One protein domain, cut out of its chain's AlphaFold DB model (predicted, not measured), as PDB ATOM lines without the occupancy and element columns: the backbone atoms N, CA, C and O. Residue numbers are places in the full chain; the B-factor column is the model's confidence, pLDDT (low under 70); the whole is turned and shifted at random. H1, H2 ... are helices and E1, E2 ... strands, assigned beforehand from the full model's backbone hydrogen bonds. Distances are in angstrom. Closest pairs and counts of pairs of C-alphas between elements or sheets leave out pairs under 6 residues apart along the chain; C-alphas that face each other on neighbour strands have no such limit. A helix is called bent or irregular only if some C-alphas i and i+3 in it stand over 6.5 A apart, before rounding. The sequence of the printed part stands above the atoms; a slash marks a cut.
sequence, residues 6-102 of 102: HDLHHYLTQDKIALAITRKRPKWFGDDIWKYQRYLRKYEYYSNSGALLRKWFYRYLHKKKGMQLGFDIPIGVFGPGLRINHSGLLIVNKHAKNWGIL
ATOM      1  N   HIS A   6      35.986 -13.930 -16.842       97.06
ATOM      2  CA  HIS A   6      35.640 -14.956 -15.866       97.06
ATOM      3  C   HIS A   6      35.628 -14.369 -14.450       97.06
ATOM      4  O   HIS A   6      34.620 -14.501 -13.760       97.06
ATOM      5  N   ASP A   7      36.662 -13.607 -14.076       97.12
ATOM      6  CA  ASP A   7      36.723 -12.899 -12.792       97.12
ATOM      7  C   ASP A   7      35.520 -11.965 -12.641       97.12
ATOM      8  O   ASP A   7      34.822 -11.984 -11.630       97.12
ATOM      9  N   LEU A   8      35.225 -11.169 -13.677       97.50
ATOM     10  CA  LEU A   8      34.097 -10.240 -13.643       97.50
ATOM     11  C   LEU A   8      32.778 -10.988 -13.415       97.50
ATOM     12  O   LEU A   8      31.952 -10.556 -12.612       97.50
ATOM     13  N   HIS A   9      32.572 -12.105 -14.113       97.69
ATOM     14  CA  HIS A   9      31.385 -12.935 -13.937       97.69
ATOM     15  C   HIS A   9      31.313 -13.535 -12.527       97.69
ATOM     16  O   HIS A   9      30.242 -13.515 -11.914       97.69
ATOM     17  N   HIS A  10      32.437 -14.023 -12.001       97.69
ATOM     18  CA  HIS A  10      32.540 -14.566 -10.652       97.69
ATOM     19  C   HIS A  10      32.143 -13.519  -9.603       97.69
ATOM     20  O   HIS A  10      31.200 -13.744  -8.847       97.69
ATOM     21  N   TYR A  11      32.759 -12.335  -9.630       97.44
ATOM     22  CA  TYR A  11      32.454 -11.236  -8.706       97.44
ATOM     23  C   TYR A  11      30.983 -10.811  -8.763       97.44
ATOM     24  O   TYR A  11      30.316 -10.732  -7.735       97.44
ATOM     25  N   LEU A  12      30.443 -10.599  -9.969       97.56
ATOM     26  CA  LEU A  12      29.037 -10.224 -10.148       97.56
ATOM     27  C   LEU A  12      28.068 -11.293  -9.626       97.56
ATOM     28  O   LEU A  12      26.973 -10.959  -9.172       97.56
ATOM     29  N   THR A  13      28.445 -12.567  -9.729       97.31
ATOM     30  CA  THR A  13      27.635 -13.688  -9.249       97.31
ATOM     31  C   THR A  13      27.666 -13.770  -7.729       97.31
ATOM     32  O   THR A  13      26.602 -13.861  -7.123       97.31
ATOM     33  N   GLN A  14      28.848 -13.671  -7.117       97.00
ATOM     34  CA  GLN A  14      29.003 -13.716  -5.662       97.00
ATOM     35  C   GLN A  14      28.310 -12.532  -4.977       97.00
ATOM     36  O   GLN A  14      27.538 -12.740  -4.048       97.00
ATOM     37  N   ASP A  15      28.480 -11.307  -5.486       96.81
ATOM     38  CA  ASP A  15      27.790 -10.120  -4.953       96.81
ATOM     39  C   ASP A  15      26.256 -10.275  -5.040       96.81
ATOM     40  O   ASP A  15      25.515  -9.953  -4.114       96.81
ATOM     41  N   LYS A  16      25.755 -10.847  -6.145       96.12
ATOM     42  CA  LYS A  16      24.323 -11.133  -6.322       96.12
ATOM     43  C   LYS A  16      23.809 -12.159  -5.299       96.12
ATOM     44  O   LYS A  16      22.708 -11.984  -4.779       96.12
ATOM     45  N   ILE A  17      24.585 -13.215  -5.037       96.69
ATOM     46  CA  ILE A  17      24.266 -14.235  -4.025       96.69
ATOM     47  C   ILE A  17      24.255 -13.600  -2.630       96.69
ATOM     48  O   ILE A  17      23.310 -13.819  -1.877       96.69
ATOM     49  N   ALA A  18      25.238 -12.754  -2.314       95.81
ATOM     50  CA  ALA A  18      25.336 -12.067  -1.027       95.81
ATOM     51  C   ALA A  18      24.135 -11.140  -0.749       95.81
ATOM     52  O   ALA A  18      23.687 -11.032   0.395       95.81
ATOM     53  N   LEU A  19      23.569 -10.532  -1.800       95.06
ATOM     54  CA  LEU A  19      22.325  -9.752  -1.755       95.06
ATOM     55  C   LEU A  19      21.038 -10.605  -1.789       95.06
ATOM     56  O   LEU A  19      19.946 -10.043  -1.841       95.06
ATOM     57  N   ALA A  20      21.143 -11.939  -1.797       95.25
ATOM     58  CA  ALA A  20      20.022 -12.876  -1.924       95.25
ATOM     59  C   ALA A  20      19.140 -12.640  -3.172       95.25
ATOM     60  O   ALA A  20      17.929 -12.861  -3.166       95.25
ATOM     61  N   ILE A  21      19.742 -12.192  -4.282       94.81
ATOM     62  CA  ILE A  21      19.017 -11.891  -5.522       94.81
ATOM     63  C   ILE A  21      18.990 -13.116  -6.444       94.81
ATOM     64  O   ILE A  21      20.011 -13.560  -6.973       94.81
ATOM     65  N   THR A  22      17.792 -13.617  -6.741       93.12
ATOM     66  CA  THR A  22      17.601 -14.807  -7.591       93.12
ATOM     67  C   THR A  22      17.513 -14.487  -9.087       93.12
ATOM     68  O   THR A  22      17.945 -15.269  -9.936       93.12
ATOM     69  N   ARG A  23      17.008 -13.307  -9.455       94.12
ATOM     70  CA  ARG A  23      16.788 -12.917 -10.862       94.12
ATOM     71  C   ARG A  23      18.067 -12.548 -11.624       94.12
ATOM     72  O   ARG A  23      19.109 -12.233 -11.055       94.12
ATOM     73  N   LYS A  24      17.962 -12.508 -12.959       90.50
ATOM     74  CA  LYS A  24      19.102 -12.268 -13.870       90.50
ATOM     75  C   LYS A  24      19.498 -10.792 -14.035       90.50
ATOM     76  O   LYS A  24      20.674 -10.499 -14.263       90.50
ATOM     77  N   ARG A  25      18.549  -9.848 -13.963       91.12
ATOM     78  CA  ARG A  25      18.789  -8.419 -14.252       91.12
ATOM     79  C   ARG A  25      18.186  -7.489 -13.190       91.12
ATOM     80  O   ARG A  25      17.115  -7.820 -12.674       91.12
ATOM     81  N   PRO A  26      18.841  -6.346 -12.887       93.19
ATOM     82  CA  PRO A  26      18.268  -5.287 -12.060       93.19
ATOM     83  C   PRO A  26      17.001  -4.724 -12.717       93.19
ATOM     84  O   PRO A  26      16.875  -4.741 -13.942       93.19
ATOM     85  N   LYS A  27      16.067  -4.238 -11.902       91.94
ATOM     86  CA  LYS A  27      14.846  -3.559 -12.322       91.94
ATOM     87  C   LYS A  27      15.233  -2.202 -12.897       91.94
ATOM     88  O   LYS A  27      16.273  -1.634 -12.550       91.94
ATOM     89  N   TRP A  28      14.372  -1.660 -13.749       84.25
ATOM     90  CA  TRP A  28      14.535  -0.294 -14.242       84.25
ATOM     91  C   TRP A  28      14.526   0.717 -13.090       84.25
ATOM     92  O   TRP A  28      15.473   1.493 -12.966       84.25
ATOM     93  N   PHE A  29      13.572   0.593 -12.165       88.19
ATOM     94  CA  PHE A  29      13.483   1.389 -10.937       88.19
ATOM     95  C   PHE A  29      13.845   0.556  -9.698       88.19
ATOM     96  O   PHE A  29      13.491  -0.621  -9.618       88.19
ATOM     97  N   GLY A  30      14.576   1.161  -8.758       91.50
ATOM     98  CA  GLY A  30      15.122   0.492  -7.572       91.50
ATOM     99  C   GLY A  30      16.415  -0.281  -7.842       91.50
ATOM    100  O   GLY A  30      17.100  -0.053  -8.844       91.50
ATOM    101  N   ASP A  31      16.739  -1.221  -6.950       94.62
ATOM    102  CA  ASP A  31      17.984  -2.005  -6.958       94.62
ATOM    103  C   ASP A  31      19.255  -1.162  -6.965       94.62
ATOM    104  O   ASP A  31      20.267  -1.555  -7.549       94.62
ATOM    105  N   ASP A  32      19.204   0.020  -6.365       96.00
ATOM    106  CA  ASP A  32      20.279   0.995  -6.479       96.00
ATOM    107  C   ASP A  32      21.604   0.462  -5.934       96.00
ATOM    108  O   ASP A  32      22.631   0.631  -6.592       96.00
ATOM    109  N   ILE A  33      21.568  -0.296  -4.833       96.19
ATOM    110  CA  ILE A  33      22.734  -0.998  -4.282       96.19
ATOM    111  C   ILE A  33      23.270  -2.046  -5.267       96.19
ATOM    112  O   ILE A  33      24.467  -2.079  -5.558       96.19
ATOM    113  N   TRP A  34      22.404  -2.882  -5.846       97.00
ATOM    114  CA  TRP A  34      22.857  -3.905  -6.790       97.00
ATOM    115  C   TRP A  34      23.422  -3.274  -8.068       97.00
ATOM    116  O   TRP A  34      24.467  -3.687  -8.568       97.00
ATOM    117  N   LYS A  35      22.777  -2.226  -8.593       97.69
ATOM    118  CA  LYS A  35      23.283  -1.440  -9.728       97.69
ATOM    119  C   LYS A  35      24.642  -0.831  -9.403       97.69
ATOM    120  O   LYS A  35      25.550  -0.939 -10.226       97.69
ATOM    121  N   TYR A  36      24.788  -0.254  -8.213       97.81
ATOM    122  CA  TYR A  36      26.038   0.306  -7.725       97.81
ATOM    123  C   TYR A  36      27.166  -0.731  -7.718       97.81
ATOM    124  O   TYR A  36      28.180  -0.516  -8.383       97.81
ATOM    125  N   GLN A  37      26.959  -1.894  -7.087       97.38
ATOM    126  CA  GLN A  37      27.942  -2.985  -7.072       97.38
ATOM    127  C   GLN A  37      28.305  -3.438  -8.491       97.38
ATOM    128  O   GLN A  37      29.477  -3.593  -8.831       97.38
ATOM    129  N   ARG A  38      27.317  -3.561  -9.387       97.81
ATOM    130  CA  ARG A  38      27.583  -3.900 -10.794       97.81
ATOM    131  C   ARG A  38      28.431  -2.842 -11.503       97.81
ATOM    132  O   ARG A  38      29.261  -3.210 -12.336       97.81
ATOM    133  N   TYR A  39      28.217  -1.555 -11.234       98.25
ATOM    134  CA  TYR A  39      29.040  -0.483 -11.799       98.25
ATOM    135  C   TYR A  39      30.455  -0.502 -11.229       98.25
ATOM    136  O   TYR A  39      31.395  -0.388 -12.011       98.25
ATOM    137  N   LEU A  40      30.603  -0.744  -9.923       97.62
ATOM    138  CA  LEU A  40      31.894  -0.931  -9.261       97.62
ATOM    139  C   LEU A  40      32.703  -2.053  -9.933       97.62
ATOM    140  O   LEU A  40      33.799  -1.796 -10.426       97.62
ATOM    141  N   ARG A  41      32.139  -3.264 -10.074       97.88
ATOM    142  CA  ARG A  41      32.859  -4.413 -10.672       97.88
ATOM    143  C   ARG A  41      33.234  -4.197 -12.130       97.88
ATOM    144  O   ARG A  41      34.306  -4.590 -12.583       97.88
ATOM    145  N   LYS A  42      32.359  -3.546 -12.895       97.81
ATOM    146  CA  LYS A  42      32.674  -3.196 -14.282       97.81
ATOM    147  C   LYS A  42      33.747  -2.116 -14.356       97.81
ATOM    148  O   LYS A  42      34.601  -2.193 -15.233       97.81
ATOM    149  N   TYR A  43      33.729  -1.139 -13.453       97.81
ATOM    150  CA  TYR A  43      34.773  -0.125 -13.380       97.81
ATOM    151  C   TYR A  43      36.132  -0.747 -13.014       97.81
ATOM    152  O   TYR A  43      37.130  -0.408 -13.651       97.81
ATOM    153  N   GLU A  44      36.165  -1.713 -12.089       96.75
ATOM    154  CA  GLU A  44      37.355  -2.523 -11.776       96.75
ATOM    155  C   GLU A  44      37.898  -3.231 -13.022       96.75
ATOM    156  O   GLU A  44      39.051  -3.027 -13.396       96.75
ATOM    157  N   TYR A  45      37.051  -3.999 -13.712       97.88
ATOM    158  CA  TYR A  45      37.450  -4.746 -14.905       97.88
ATOM    159  C   TYR A  45      37.966  -3.837 -16.030       97.88
ATOM    160  O   TYR A  45      39.065  -4.037 -16.545       97.88
ATOM    161  N   TYR A  46      37.210  -2.798 -16.405       96.88
ATOM    162  CA  TYR A  46      37.609  -1.911 -17.505       96.88
ATOM    163  C   TYR A  46      38.790  -1.003 -17.157       96.88
ATOM    164  O   TYR A  46      39.451  -0.500 -18.065       96.88
ATOM    165  N   SER A  47      39.089  -0.810 -15.871       95.19
ATOM    166  CA  SER A  47      40.333  -0.156 -15.460       95.19
ATOM    167  C   SER A  47      41.568  -1.003 -15.763       95.19
ATOM    168  O   SER A  47      42.616  -0.415 -16.009       95.19
ATOM    169  N   ASN A  48      41.427  -2.333 -15.833       93.62
ATOM    170  CA  ASN A  48      42.514  -3.271 -16.132       93.62
ATOM    171  C   ASN A  48      42.522  -3.768 -17.590       93.62
ATOM    172  O   ASN A  48      43.535  -4.273 -18.053       93.62
ATOM    173  N   SER A  49      41.419  -3.626 -18.333       89.00
ATOM    174  CA  SER A  49      41.272  -4.221 -19.673       89.00
ATOM    175  C   SER A  49      41.697  -3.316 -20.845       89.00
ATOM    176  O   SER A  49      41.368  -3.626 -21.988       89.00
ATOM    177  N   GLY A  50      42.278  -2.137 -20.590       85.44
ATOM    178  CA  GLY A  50      42.658  -1.156 -21.625       85.44
ATOM    179  C   GLY A  50      41.499  -0.435 -22.345       85.44
ATOM    180  O   GLY A  50      41.730   0.459 -23.156       85.44
ATOM    181  N   ALA A  51      40.235  -0.754 -22.046       93.00
ATOM    182  CA  ALA A  51      39.073  -0.190 -22.740       93.00
ATOM    183  C   ALA A  51      38.664   1.185 -22.173       93.00
ATOM    184  O   ALA A  51      37.698   1.300 -21.411       93.00
ATOM    185  N   LEU A  52      39.383   2.242 -22.569       93.62
ATOM    186  CA  LEU A  52      39.262   3.601 -22.016       93.62
ATOM    187  C   LEU A  52      37.833   4.167 -22.020       93.62
ATOM    188  O   LEU A  52      37.376   4.660 -20.990       93.62
ATOM    189  N   LEU A  53      37.090   4.051 -23.126       96.69
ATOM    190  CA  LEU A  53      35.711   4.560 -23.200       96.69
ATOM    191  C   LEU A  53      34.801   3.897 -22.159       96.69
ATOM    192  O   LEU A  53      34.072   4.563 -21.424       96.69
ATOM    193  N   ARG A  54      34.884   2.566 -22.045       96.12
ATOM    194  CA  ARG A  54      34.093   1.806 -21.070       96.12
ATOM    195  C   ARG A  54      34.547   2.098 -19.642       96.12
ATOM    196  O   ARG A  54      33.699   2.217 -18.761       96.12
ATOM    197  N   LYS A  55      35.852   2.275 -19.413       96.62
ATOM    198  CA  LYS A  55      36.408   2.695 -18.121       96.62
ATOM    199  C   LYS A  55      35.782   4.008 -17.658       96.62
ATOM    200  O   LYS A  55      35.246   4.057 -16.554       96.62
ATOM    201  N   TRP A  56      35.800   5.045 -18.496       97.75
ATOM    202  CA  TRP A  56      35.226   6.352 -18.162       97.75
ATOM    203  C   TRP A  56      33.713   6.291 -17.955       97.75
ATOM    204  O   TRP A  56      33.206   6.844 -16.979       97.75
ATOM    205  N   PHE A  57      33.006   5.538 -18.798       98.25
ATOM    206  CA  PHE A  57      31.569   5.323 -18.656       98.25
ATOM    207  C   PHE A  57      31.199   4.692 -17.303       98.25
ATOM    208  O   PHE A  57      30.362   5.223 -16.572       98.25
ATOM    209  N   TYR A  58      31.850   3.586 -16.921       98.19
ATOM    210  CA  TYR A  58      31.558   2.926 -15.645       98.19
ATOM    211  C   TYR A  58      32.092   3.694 -14.436       98.19
ATOM    212  O   TYR A  58      31.441   3.658 -13.394       98.19
ATOM    213  N   ARG A  59      33.186   4.457 -14.575       97.81
ATOM    214  CA  ARG A  59      33.647   5.408 -13.550       97.81
ATOM    215  C   ARG A  59      32.566   6.442 -13.236       97.81
ATOM    216  O   ARG A  59      32.267   6.668 -12.065       97.81
ATOM    217  N   TYR A  60      31.971   7.042 -14.268       98.25
ATOM    218  CA  TYR A  60      30.900   8.024 -14.107       98.25
ATOM    219  C   TYR A  60      29.663   7.409 -13.445       98.25
ATOM    220  O   TYR A  60      29.186   7.938 -12.442       98.25
ATOM    221  N   LEU A  61      29.171   6.270 -13.949       98.25
ATOM    222  CA  LEU A  61      28.000   5.598 -13.373       98.25
ATOM    223  C   LEU A  61      28.220   5.198 -11.912       98.25
ATOM    224  O   LEU A  61      27.334   5.398 -11.081       98.25
ATOM    225  N   HIS A  62      29.405   4.669 -11.603       98.19
ATOM    226  CA  HIS A  62      29.801   4.316 -10.249       98.19
ATOM    227  C   HIS A  62      29.809   5.546  -9.332       98.19
ATOM    228  O   HIS A  62      29.144   5.523  -8.300       98.19
ATOM    229  N   LYS A  63      30.472   6.646  -9.724       97.75
ATOM    230  CA  LYS A  63      30.531   7.857  -8.888       97.75
ATOM    231  C   LYS A  63      29.161   8.514  -8.734       97.75
ATOM    232  O   LYS A  63      28.790   8.863  -7.621       97.75
ATOM    233  N   LYS A  64      28.378   8.627  -9.812       98.00
ATOM    234  CA  LYS A  64      27.016   9.182  -9.774       98.00
ATOM    235  C   LYS A  64      26.115   8.393  -8.830       98.00
ATOM    236  O   LYS A  64      25.448   8.986  -7.991       98.00
ATOM    237  N   LYS A  65      26.095   7.064  -8.961       97.50
ATOM    238  CA  LYS A  65      25.262   6.208  -8.112       97.50
ATOM    239  C   LYS A  65      25.777   6.175  -6.669       97.50
ATOM    240  O   LYS A  65      24.961   6.182  -5.760       97.50
ATOM    241  N   GLY A  66      27.095   6.214  -6.467       97.31
ATOM    242  CA  GLY A  66      27.704   6.347  -5.142       97.31
ATOM    243  C   GLY A  66      27.258   7.624  -4.437       97.31
ATOM    244  O   GLY A  66      26.709   7.541  -3.349       97.31
ATOM    245  N   MET A  67      27.347   8.783  -5.098       97.19
ATOM    246  CA  MET A  67      26.864  10.056  -4.540       97.19
ATOM    247  C   MET A  67      25.370  10.019  -4.183       97.19
ATOM    248  O   MET A  67      24.988  10.532  -3.141       97.19
ATOM    249  N   GLN A  68      24.536   9.374  -5.006       96.56
ATOM    250  CA  GLN A  68      23.105   9.203  -4.709       96.56
ATOM    251  C   GLN A  68      22.838   8.336  -3.470       96.56
ATOM    252  O   GLN A  68      21.807   8.507  -2.831       96.56
ATOM    253  N   LEU A  69      23.732   7.393  -3.157       96.50
ATOM    254  CA  LEU A  69      23.585   6.448  -2.046       96.50
ATOM    255  C   LEU A  69      24.399   6.830  -0.799       96.50
ATOM    256  O   LEU A  69      24.242   6.172   0.225       96.50
ATOM    257  N   GLY A  70      25.246   7.863  -0.881       96.88
ATOM    258  CA  GLY A  70      26.171   8.266   0.184       96.88
ATOM    259  C   GLY A  70      27.515   7.525   0.186       96.88
ATOM    260  O   GLY A  70      28.246   7.582   1.169       96.88
ATOM    261  N   PHE A  71      27.866   6.830  -0.898       97.06
ATOM    262  CA  PHE A  71      29.049   5.970  -0.963       97.06
ATOM    263  C   PHE A  71      30.249   6.640  -1.643       97.06
ATOM    264  O   PHE A  71      30.143   7.181  -2.750       97.06
ATOM    265  N   ASP A  72      31.421   6.477  -1.032       95.94
ATOM    266  CA  ASP A  72      32.732   6.719  -1.632       95.94
ATOM    267  C   ASP A  72      33.632   5.487  -1.443       95.94
ATOM    268  O   ASP A  72      34.502   5.433  -0.573       95.94
ATOM    269  N   ILE A  73      33.368   4.452  -2.250       95.50
ATOM    270  CA  ILE A  73      34.157   3.214  -2.283       95.50
ATOM    271  C   ILE A  73      35.099   3.234  -3.495       95.50
ATOM    272  O   ILE A  73      34.631   3.268  -4.634       95.50
ATOM    273  N   PRO A  74      36.422   3.169  -3.302       94.88
ATOM    274  CA  PRO A  74      37.364   3.035  -4.404       94.88
ATOM    275  C   PRO A  74      37.402   1.601  -4.962       94.88
ATOM    276  O   PRO A  74      37.074   0.624  -4.290       94.88
ATOM    277  N   ILE A  75      37.829   1.474  -6.222       94.69
ATOM    278  CA  ILE A  75      38.015   0.176  -6.886       94.69
ATOM    279  C   ILE A  75      39.138  -0.639  -6.235       94.69
ATOM    280  O   ILE A  75      40.132  -0.080  -5.779       94.69
ATOM    281  N   GLY A  76      39.016  -1.966  -6.248       92.75
ATOM    282  CA  GLY A  76      40.068  -2.887  -5.818       92.75
ATOM    283  C   GLY A  76      40.142  -3.142  -4.311       92.75
ATOM    284  O   GLY A  76      40.980  -3.943  -3.902       92.75
ATOM    285  N   VAL A  77      39.275  -2.520  -3.505       93.19
ATOM    286  CA  VAL A  77      39.239  -2.707  -2.042       93.19
ATOM    287  C   VAL A  77      38.507  -3.987  -1.637       93.19
ATOM    288  O   VAL A  77      38.997  -4.751  -0.805       93.19
ATOM    289  N   PHE A  78      37.341  -4.237  -2.235       94.19
ATOM    290  CA  PHE A  78      36.453  -5.329  -1.834       94.19
ATOM    291  C   PHE A  78      36.635  -6.577  -2.701       94.19
ATOM    292  O   PHE A  78      36.643  -6.504  -3.935       94.19
ATOM    293  N   GLY A  79      36.705  -7.739  -2.048       93.88
ATOM    294  CA  GLY A  79      36.625  -9.053  -2.690       93.88
ATOM    295  C   GLY A  79      35.223  -9.364  -3.237       93.88
ATOM    296  O   GLY A  79      34.322  -8.532  -3.110       93.88
ATOM    297  N   PRO A  80      35.031 -10.524  -3.889       94.94
ATOM    298  CA  PRO A  80      33.709 -10.972  -4.323       94.94
ATOM    299  C   PRO A  80      32.810 -11.276  -3.112       94.94
ATOM    300  O   PRO A  80      33.309 -11.623  -2.045       94.94
ATOM    301  N   GLY A  81      31.490 -11.176  -3.284       95.19
ATOM    302  CA  GLY A  81      30.532 -11.435  -2.202       95.19
ATOM    303  C   GLY A  81      30.257 -10.210  -1.335       95.19
ATOM    304  O   GLY A  81      29.814 -10.346  -0.199       95.19
ATOM    305  N   LEU A  82      30.506  -9.011  -1.870       95.25
ATOM    306  CA  LEU A  82      30.228  -7.761  -1.179       95.25
ATOM    307  C   LEU A  82      28.726  -7.653  -0.901       95.25
ATOM    308  O   LEU A  82      27.906  -7.700  -1.822       95.25
ATOM    309  N   ARG A  83      28.373  -7.430   0.363       94.75
ATOM    310  CA  ARG A  83      27.005  -7.131   0.793       94.75
ATOM    311  C   ARG A  83      26.957  -5.731   1.385       94.75
ATOM    312  O   ARG A  83      27.696  -5.455   2.317       94.75
ATOM    313  N   ILE A  84      26.095  -4.881   0.827       93.94
ATOM    314  CA  ILE A  84      25.776  -3.555   1.369       93.94
ATOM    315  C   ILE A  84      24.293  -3.579   1.731       93.94
ATOM    316  O   ILE A  84      23.462  -3.824   0.853       93.94
ATOM    317  N   ASN A  85      23.954  -3.386   3.004       89.00
ATOM    318  CA  ASN A  85      22.574  -3.584   3.468       89.00
ATOM    319  C   ASN A  85      21.677  -2.349   3.308       89.00
ATOM    320  O   ASN A  85      20.469  -2.491   3.124       89.00
ATOM    321  N   HIS A  86      22.249  -1.149   3.376       88.62
ATOM    322  CA  HIS A  86      21.496   0.102   3.337       88.62
ATOM    323  C   HIS A  86      22.290   1.208   2.640       88.62
ATOM    324  O   HIS A  86      23.511   1.136   2.507       88.62
ATOM    325  N   SER A  87      21.581   2.226   2.155       91.00
ATOM    326  CA  SER A  87      22.187   3.492   1.740       91.00
ATOM    327  C   SER A  87      22.506   4.343   2.963       91.00
ATOM    328  O   SER A  87      21.742   4.346   3.925       91.00
ATOM    329  N   GLY A  88      23.586   5.107   2.900       91.06
ATOM    330  CA  GLY A  88      24.081   5.906   4.012       91.06
ATOM    331  C   GLY A  88      25.500   6.375   3.726       91.06
ATOM    332  O   GLY A  88      26.122   5.929   2.760       91.06
ATOM    333  N   LEU A  89      26.008   7.287   4.555       93.50
ATOM    334  CA  LEU A  89      27.384   7.744   4.410       93.50
ATOM    335  C   LEU A  89      28.335   6.567   4.638       93.50
ATOM    336  O   LEU A  89      28.443   6.049   5.746       93.50
ATOM    337  N   LEU A  90      29.037   6.171   3.582       92.88
ATOM    338  CA  LEU A  90      30.003   5.089   3.625       92.88
ATOM    339  C   LEU A  90      31.242   5.494   2.840       92.88
ATOM    340  O   LEU A  90      31.235   5.537   1.610       92.88
ATOM    341  N   ILE A  91      32.311   5.801   3.564       92.56
ATOM    342  CA  ILE A  91      33.585   6.235   2.996       92.56
ATOM    343  C   ILE A  91      34.615   5.160   3.306       92.56
ATOM    344  O   ILE A  91      34.830   4.811   4.466       92.56
ATOM    345  N   VAL A  92      35.266   4.642   2.268       92.62
ATOM    346  CA  VAL A  92      36.276   3.593   2.418       92.62
ATOM    347  C   VAL A  92      37.619   4.117   1.945       92.62
ATOM    348  O   VAL A  92      37.763   4.631   0.836       92.62
ATOM    349  N   ASN A  93      38.637   3.954   2.786       89.88
ATOM    350  CA  ASN A  93      39.998   4.308   2.416       89.88
ATOM    351  C   ASN A  93      40.494   3.387   1.284       89.88
ATOM    352  O   ASN A  93      40.369   2.167   1.369       89.88
ATOM    353  N   LYS A  94      41.127   3.957   0.251       86.56
ATOM    354  CA  LYS A  94      41.720   3.208  -0.875       86.56
ATOM    355  C   LYS A  94      42.757   2.155  -0.471       86.56
ATOM    356  O   LYS A  94      43.045   1.259  -1.257       86.56
ATOM    357  N   HIS A  95      43.335   2.279   0.722       86.50
ATOM    358  CA  HIS A  95      44.317   1.341   1.262       86.50
ATOM    359  C   HIS A  95      43.699   0.222   2.108       86.50
ATOM    360  O   HIS A  95      44.414  -0.707   2.482       86.50
ATOM    361  N   ALA A  96      42.396   0.279   2.396       84.00
ATOM    362  CA  ALA A  96      41.709  -0.814   3.065       84.00
ATOM    363  C   ALA A  96      41.694  -2.059   2.157       84.00
ATOM    364  O   ALA A  96      41.513  -1.959   0.943       84.00
ATOM    365  N   LYS A  97      41.908  -3.238   2.746       74.81
ATOM    366  CA  LYS A  97      41.862  -4.544   2.068       74.81
ATOM    367  C   LYS A  97      41.099  -5.540   2.947       74.81
ATOM    368  O   LYS A  97      41.094  -5.384   4.162       74.81
ATOM    369  N   ASN A  98      40.496  -6.559   2.330       61.31
ATOM    370  CA  ASN A  98      39.828  -7.698   2.990       61.31
ATOM    371  C   ASN A  98      38.541  -7.395   3.783       61.31
ATOM    372  O   ASN A  98      38.246  -8.067   4.766       61.31
ATOM    373  N   TRP A  99      37.727  -6.448   3.327       63.69
ATOM    374  CA  TRP A  99      36.384  -6.236   3.880       63.69
ATOM    375  C   TRP A  99      35.337  -6.989   3.046       63.69
ATOM    376  O   TRP A  99      35.481  -7.090   1.826       63.69
ATOM    377  N   GLY A 100      34.308  -7.546   3.694       60.31
ATOM    378  CA  GLY A 100      33.284  -8.378   3.035       60.31
ATOM    379  C   GLY A 100      31.841  -7.898   3.209       60.31
ATOM    380  O   GLY A 100      30.997  -8.177   2.359       60.31
ATOM    381  N   ILE A 101      31.544  -7.155   4.279       70.75
ATOM    382  CA  ILE A 101      30.178  -6.757   4.645       70.75
ATOM    383  C   ILE A 101      30.188  -5.300   5.104       70.75
ATOM    384  O   ILE A 101      31.074  -4.909   5.867       70.75
ATOM    385  N   LEU A 102      29.213  -4.530   4.615       75.62
ATOM    386  CA  LEU A 102      28.989  -3.116   4.895       75.62
ATOM    387  C   LEU A 102      27.501  -2.807   5.153       75.62
ATOM    388  O   LEU A 102      26.605  -3.487   4.587       75.62
TER     389      LEU A 102
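AT A GLANCE: This is residues 6 to 102 of the 102 residues of an uncharacterized protein of Bacillus safensis (UniProt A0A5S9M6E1). Three helices lie side by side as a layer, H1, H2 and H3 in a row with H2 in the middle and each running opposite to the one before, and residues 70 to 102, with the strands E1 and E2, cover one side of this layer. That cover, residues 70 to 102, winds round in a loop and comes back over itself, bringing the short strand E2 beside E1; E1 packs on H1, and E2 is farther out. A long loop, residues 19 to 31, swings out between H1 and H2, and at the turn from H2 to H3 residues 48 to 53 stick out. The printed part has 97 residues with three named helices followed by two named strands, in the order H1 H2 H3 E1 E2; the sheet E1 E2 is parallel, and the class is mostly helix. The whole is compact, with a radius of gyration of the C-alphas of 12.6 A, and rounded, spanning 32 by 29 by 26 A.

IN THESE COORDINATES: The printed part begins with H1, residues 6 to 18, which starts at C-alpha 6 at (35.640, -14.956, -15.866) and measures 18.3 A from first to last C-alpha. H2 is residues 32 to 48 and measures 24.6 A; its first C-alpha, that of Asp 32, is at (20.279, 0.995, -6.479). H3, residues 52 to 69, is the longest helix with 18 residues and 25.5 A. E1 is residues 78 to 83, 10.0 A from first to last C-alpha. E2 is residues 99 to 101, 6.3 A long, and ends at C-alpha 101 at (30.178, -6.757, 4.645). No helix is bent or irregular.

HOW THE PARTS SIT: H1 and H2 touch, with the C-alphas of Leu 12 and Arg 38 the closest at 6.5 A. They run opposite ways at a shallow tilt of 19 degrees and form a helical hairpin. H2 and H3 also touch, with 26 pairs of C-alphas within 8 A, the closest being those of Tyr 46 and Lys 55 at 4.8 A. They too form a helical hairpin, running opposite ways at a shallow tilt of 29 degrees. H1 and H3 are apart. In H1, H2 and H3 every backbone O i to N i+4 pair is within hydrogen-bond range. H1 and E1 have 18 pairs of C-alphas within 8 A, the closest being those of Asp 15 and Gly 81 at 4.1 A. H2 and E1 have 1 such pair, the C-alphas of Gln 37 and Leu 82, 7.9 A apart. E1 and E2 are parallel neighbours at 12 degrees; C-alphas 83 and 101 face each other at 5.0 A, and N 83 and O 100 are within hydrogen-bond range at 3.4 A. Residues 71 to 72 form a short parallel pairing with residues 90 to 91, outside the named strands. E2 is apart from H1, H2 and H3.

THE WHOLE: The two C-alphas farthest apart are those of Trp 28 and His 95, 33.6 A, and the first and last printed C-alphas, those of His 6 and Leu 102, are 24.8 A apart. The printed part has no cut, and Leu 102 is the chain's last residue. The links from H1 to H2, 13 residues, and from E1 to E2, 15 residues, are long; the link from H3 to E1, 8 residues, is short, and that from H2 to H3, 3 residues, is tight. The mean pLDDT of the printed part is 93.1; residues 98 to 100 are under 70, and the mean of E2 is 65.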